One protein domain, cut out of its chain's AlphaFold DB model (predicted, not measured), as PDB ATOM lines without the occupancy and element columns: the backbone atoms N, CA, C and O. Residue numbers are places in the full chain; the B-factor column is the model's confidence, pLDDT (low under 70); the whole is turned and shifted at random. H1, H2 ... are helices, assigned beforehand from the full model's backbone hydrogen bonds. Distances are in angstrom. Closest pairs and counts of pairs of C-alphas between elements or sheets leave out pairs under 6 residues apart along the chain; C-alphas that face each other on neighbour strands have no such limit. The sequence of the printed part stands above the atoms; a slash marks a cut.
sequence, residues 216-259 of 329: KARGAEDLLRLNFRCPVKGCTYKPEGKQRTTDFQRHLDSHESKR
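What this domain is: This is residues 216 to 259 of the 329 residues of an uncharacterized protein of Psilocybe cyanescens (UniProt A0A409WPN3). A short helix, H1, and a longer one, H2, stand nearly at right angles, H1 near the first residue of H2, and a long looped link, residues 226 to 244, runs out from H1 and folds back to where H2 begins. The printed part has 44 residues, with two named helices in the order H1, H2 and no named strand. The class is all helix, though the helices hold 18 of the 44 residues. The whole is compact, with a radius of gyration of the C-alphas of 10.0 A and spans of 29 by 21 by 17 A.

How they stand to each other: H1, residues 220 to 225, and H2, residues 245 to 256, are close but not clearly touching; their closest C-alphas, those of Leu 223 and Thr 245, are 7.4 A apart. Their lines are about perpendicular, at 80 degrees. Every O i to N i+4 pair is within hydrogen-bond range in H1, and 7 of 8 are in H2.

Where its parts are: H1 begins at C-alpha 220 (128.535, 135.163, 83.638) and is 8.9 A long from first to last C-alpha. H2 measures 16.3 A and ends at C-alpha 256 (112.024, 140.970, 84.266).

The domain as a whole: The C-alphas farthest apart, those of Gly 241 and Arg 259, are 30.2 A apart. The printed part has no cut, and the 19-residue link is long. Mean pLDDT of the printed part is 84.2; residues 216 to 218 and 257 to 258 are under 70.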
ATOM      1  N   LYS A 216     120.958 144.581  86.236       61.88
ATOM      2  CA  LYS A 216     121.892 144.911  85.143       61.88
ATOM      3  C   LYS A 216     123.095 143.956  85.090       61.88
ATOM      4  O   LYS A 216     123.868 143.973  84.140       61.88
ATOM      5  N   ALA A 217     123.227 143.089  86.088       56.38
ATOM      6  CA  ALA A 217     124.246 142.064  86.220       56.38
ATOM      7  C   ALA A 217     123.957 140.849  85.309       56.38
ATOM      8  O   ALA A 217     123.535 139.784  85.762       56.38
ATOM      9  N   ARG A 218     124.138 141.024  83.991       65.31
ATOM     10  CA  ARG A 218     123.980 139.960  82.973       65.31
ATOM     11  C   ARG A 218     125.279 139.204  82.664       65.31
ATOM     12  O   ARG A 218     125.278 138.312  81.815       65.31
ATOM     13  N   GLY A 219     126.378 139.544  83.336       76.50
ATOM     14  CA  GLY A 219     127.661 138.869  83.166       76.50
ATOM     15  C   GLY A 219     127.650 137.457  83.756       76.50
ATOM     16  O   GLY A 219     127.038 137.211  84.794       76.50
ATOM     17  N   ALA A 220     128.371 136.526  83.124       75.00
ATOM     18  CA  ALA A 220     128.535 135.163  83.638       75.00
ATOM     19  C   ALA A 220     129.091 135.145  85.079       75.00
ATOM     20  O   ALA A 220     128.662 134.328  85.891       75.00
ATOM     21  N   GLU A 221     129.969 136.096  85.410       84.00
ATOM     22  CA  GLU A 221     130.548 136.286  86.747       84.00
ATOM     23  C   GLU A 221     129.495 136.592  87.817       84.00
ATOM     24  O   GLU A 221     129.542 136.060  88.927       84.00
ATOM     25  N   ASP A 222     128.491 137.404  87.490       82.25
ATOM     26  CA  ASP A 222     127.441 137.736  88.446       82.25
ATOM     27  C   ASP A 222     126.500 136.550  88.685       82.25
ATOM     28  O   ASP A 222     126.053 136.323  89.811       82.25
ATOM     29  N   LEU A 223     126.272 135.716  87.663       80.88
ATOM     30  CA  LEU A 223     125.528 134.463  87.828       80.88
ATOM     31  C   LEU A 223     126.271 133.480  88.748       80.88
ATOM     32  O   LEU A 223     125.632 132.790  89.553       80.88
ATOM     33  N   LEU A 224     127.607 133.442  88.665       83.12
ATOM     34  CA  LEU A 224     128.451 132.655  89.569       83.12
ATOM     35  C   LEU A 224     128.369 133.182  91.006       83.12
ATOM     36  O   LEU A 224     128.171 132.386  91.927       83.12
ATOM     37  N   ARG A 225     128.412 134.505  91.208       86.31
ATOM     38  CA  ARG A 225     128.232 135.133  92.536       86.31
ATOM     39  C   ARG A 225     126.889 134.784  93.172       86.31
ATOM     40  O   ARG A 225     126.811 134.558  94.379       86.31
ATOM     41  N   LEU A 226     125.838 134.679  92.362       84.19
ATOM     42  CA  LEU A 226     124.502 134.290  92.817       84.19
ATOM     43  C   LEU A 226     124.374 132.792  93.131       84.19
ATOM     44  O   LEU A 226     123.324 132.359  93.613       84.19
ATOM     45  N   ASN A 227     125.406 131.977  92.874       91.00
ATOM     46  CA  ASN A 227     125.367 130.520  93.031       91.00
ATOM     47  C   ASN A 227     124.142 129.882  92.341       91.00
ATOM     48  O   ASN A 227     123.584 128.897  92.840       91.00
ATOM     49  N   PHE A 228     123.693 130.466  91.222       91.31
ATOM     50  CA  PHE A 228     122.478 130.070  90.497       91.31
ATOM     51  C   PHE A 228     121.206 130.033  91.367       91.31
ATOM     52  O   PHE A 228     120.289 129.248  91.113       91.31
ATOM     53  N   ARG A 229     121.136 130.858  92.418       93.25
ATOM     54  CA  ARG A 229     119.917 131.072  93.207       93.25
ATOM     55  C   ARG A 229     119.246 132.355  92.759       93.25
ATOM     56  O   ARG A 229     119.905 133.383  92.626       93.25
ATOM     57  N   CYS A 230     117.935 132.299  92.548       92.44
ATOM     58  CA  CYS A 230     117.195 133.497  92.181       92.44
ATOM     59  C   CYS A 230     117.265 134.542  93.315       92.44
ATOM     60  O   CYS A 230     116.944 134.207  94.456       92.44
ATOM     61  N   PRO A 231     117.656 135.799  93.036       92.12
ATOM     62  CA  PRO A 231     117.708 136.857  94.046       92.12
ATOM     63  C   PRO A 231     116.325 137.437  94.394       92.12
ATOM     64  O   PRO A 231     116.206 138.227  95.331       92.12
ATOM     65  N   VAL A 232     115.262 137.066  93.668       90.69
ATOM     66  CA  VAL A 232     113.898 137.534  93.954       90.69
ATOM     67  C   VAL A 232     113.411 136.990  95.284       90.69
ATOM     68  O   VAL A 232     113.293 135.780  95.472       90.69
ATOM     69  N   LYS A 233     113.022 137.893  96.190       91.94
ATOM     70  CA  LYS A 233     112.401 137.507  97.459       91.94
ATOM     71  C   LYS A 233     111.132 136.686  97.208       91.94
ATOM     72  O   LYS A 233     110.196 137.147  96.562       91.94
ATOM     73  N   GLY A 234     111.121 135.465  97.740       90.94
ATOM     74  CA  GLY A 234     110.025 134.504  97.583       90.94
ATOM     75  C   GLY A 234     110.141 133.591  96.358       90.94
ATOM     76  O   GLY A 234     109.343 132.664  96.235       90.94
ATOM     77  N   CYS A 235     111.128 133.793  95.481       91.44
ATOM     78  CA  CYS A 235     111.438 132.830  94.433       91.44
ATOM     79  C   CYS A 235     112.438 131.792  94.946       91.44
ATOM     80  O   CYS A 235     113.550 132.121  95.348       91.44
ATOM     81  N   THR A 236     112.052 130.520  94.921       94.19
ATOM     82  CA  THR A 236     112.891 129.399  95.373       94.19
ATOM     83  C   THR A 236     113.601 128.686  94.224       94.19
ATOM     84  O   THR A 236     114.162 127.607  94.418       94.19
ATOM     85  N   TYR A 237     113.578 129.260  93.019       93.62
ATOM     86  CA  TYR A 237     114.166 128.626  91.849       93.62
ATOM     87  C   TYR A 237     115.684 128.474  91.991       93.62
ATOM     88  O   TYR A 237     116.420 129.434  92.246       93.62
ATOM     89  N   LYS A 238     116.132 127.239  91.771       93.69
ATOM     90  CA  LYS A 238     117.528 126.836  91.656       93.69
ATOM     91  C   LYS A 238     117.592 125.753  90.571       93.69
ATOM     92  O   LYS A 238     116.874 124.764  90.708       93.69
ATOM     93  N   PRO A 239     118.399 125.910  89.508       91.94
ATOM     94  CA  PRO A 239     118.534 124.884  88.481       91.94
ATOM     95  C   PRO A 239     118.980 123.553  89.099       91.94
ATOM     96  O   PRO A 239     119.912 123.517  89.906       91.94
ATOM     97  N   GLU A 240     118.327 122.458  88.718       90.50
ATOM     98  CA  GLU A 240     118.725 121.115  89.132       90.50
ATOM     99  C   GLU A 240     119.870 120.615  88.235       90.50
ATOM    100  O   GLU A 240     119.740 120.530  87.014       90.50
ATOM    101  N   GLY A 241     121.011 120.272  88.839       86.56
ATOM    102  CA  GLY A 241     122.145 119.656  88.146       86.56
ATOM    103  C   GLY A 241     123.281 120.617  87.788       86.56
ATOM    104  O   GLY A 241     123.620 121.520  88.553       86.56
ATOM    105  N   LYS A 242     123.939 120.364  86.644       79.56
ATOM    106  CA  LYS A 242     125.055 121.195  86.163       79.56
ATOM    107  C   LYS A 242     124.553 122.620  85.958       79.56
ATOM    108  O   LYS A 242     123.480 122.808  85.397       79.56
ATOM    109  N   GLN A 243     125.353 123.583  86.398       80.94
ATOM    110  CA  GLN A 243     125.135 125.025  86.336       80.94
ATOM    111  C   GLN A 243     124.858 125.522  84.903       80.94
ATOM    112  O   GLN A 243     125.726 126.067  84.224       80.94
ATOM    113  N   ARG A 244     123.640 125.288  84.404       86.69
ATOM    114  CA  ARG A 244     123.184 125.737  83.089       86.69
ATOM    115  C   ARG A 244     122.799 127.202  83.195       86.69
ATOM    116  O   ARG A 244     121.675 127.539  83.566       86.69
ATOM    117  N   THR A 245     123.745 128.064  82.843       87.94
ATOM    118  CA  THR A 245     123.560 129.518  82.726       87.94
ATOM    119  C   THR A 245     122.318 129.876  81.919       87.94
ATOM    120  O   THR A 245     121.545 130.723  82.348       87.94
ATOM    121  N   THR A 246     122.041 129.151  80.835       87.12
ATOM    122  CA  THR A 246     120.873 129.381  79.972       87.12
ATOM    123  C   THR A 246     119.530 129.219  80.685       87.12
ATOM    124  O   THR A 246     118.612 129.998  80.442       87.12
ATOM    125  N   ASP A 247     119.391 128.213  81.552       90.12
ATOM    126  CA  ASP A 247     118.125 127.931  82.240       90.12
ATOM    127  C   ASP A 247     117.891 128.948  83.361       90.12
ATOM    128  O   ASP A 247     116.784 129.461  83.526       90.12
ATOM    129  N   PHE A 248     118.962 129.307  84.073       90.81
ATOM    130  CA  PHE A 248     118.920 130.348  85.093       90.81
ATOM    131  C   PHE A 248     118.638 131.732  84.498       90.81
ATOM    132  O   PHE A 248     117.828 132.477  85.041       90.81
ATOM    133  N   GLN A 249     119.214 132.047  83.339       88.38
ATOM    134  CA  GLN A 249     118.952 133.304  82.646       88.38
ATOM    135  C   GLN A 249     117.505 133.390  82.154       88.38
ATOM    136  O   GLN A 249     116.825 134.366  82.452       88.38
ATOM    137  N   ARG A 250     116.971 132.317  81.549       87.31
ATOM    138  CA  ARG A 250     115.536 132.230  81.207       87.31
ATOM    139  C   ARG A 250     114.631 132.422  82.420       87.31
ATOM    140  O   ARG A 250     113.531 132.958  82.297       87.31
ATOM    141  N   HIS A 251     115.065 131.951  83.584       90.06
ATOM    142  CA  HIS A 251     114.340 132.164  84.821       90.06
ATOM    143  C   HIS A 251     114.380 133.636  85.270       90.06
ATOM    144  O   HIS A 251     113.326 134.188  85.580       90.06
ATOM    145  N   LEU A 252     115.539 134.298  85.256       88.75
ATOM    146  CA  LEU A 252     115.642 135.729  85.579       88.75
ATOM    147  C   LEU A 252     114.832 136.599  84.603       88.75
ATOM    148  O   LEU A 252     114.065 137.456  85.046       88.75
ATOM    149  N   ASP A 253     114.886 136.292  83.304       83.56
ATOM    150  CA  ASP A 253     114.090 136.965  82.268       83.56
ATOM    151  C   ASP A 253     112.583 136.900  82.574       83.56
ATOM    152  O   ASP A 253     111.822 137.817  82.268       83.56
ATOM    153  N   SER A 254     112.132 135.818  83.219       84.19
ATOM    154  CA  SER A 254     110.730 135.644  83.607       84.19
ATOM    155  C   SER A 254     110.298 136.523  84.790       84.19
ATOM    156  O   SER A 254     109.101 136.754  84.974       84.19
ATOM    157  N   HIS A 255     111.249 137.027  85.581       85.25
ATOM    158  CA  HIS A 255     110.992 138.057  86.586       85.25
ATOM    159  C   HIS A 255     110.996 139.457  85.962       85.25
ATOM    160  O   HIS A 255     110.132 140.269  86.303       85.25
ATOM    161  N   GLU A 256     111.902 139.704  85.007       77.88
ATOM    162  CA  GLU A 256     112.024 140.970  84.266       77.88
ATOM    163  C   GLU A 256     110.895 141.212  83.253       77.88
ATOM    164  O   GLU A 256     110.652 142.356  82.859       77.88
ATOM    165  N   SER A 257     110.139 140.176  82.870       66.50
ATOM    166  CA  SER A 257     109.062 140.231  81.866       66.50
ATOM    167  C   SER A 257     107.853 141.115  82.237       66.50
ATOM    168  O   SER A 257     106.777 140.966  81.660       66.50
ATOM    169  N   LYS A 258     107.986 142.015  83.220       64.56
ATOM    170  CA  LYS A 258     107.030 143.097  83.493       64.56
ATOM    171  C   LYS A 258     107.048 144.194  82.442       64.56
ATOM    172  O   LYS A 258     106.063 144.924  82.352       64.56
ATOM    173  N   ARG A 259     108.122 144.339  81.663       73.56
ATOM    174  CA  ARG A 259     108.086 145.269  80.536       73.56
ATOM    175  C   ARG A 259     107.252 144.628  79.441       73.56
ATOM    176  O   ARG A 259     107.735 143.786  78.687       73.56
TER     177      ARG A 259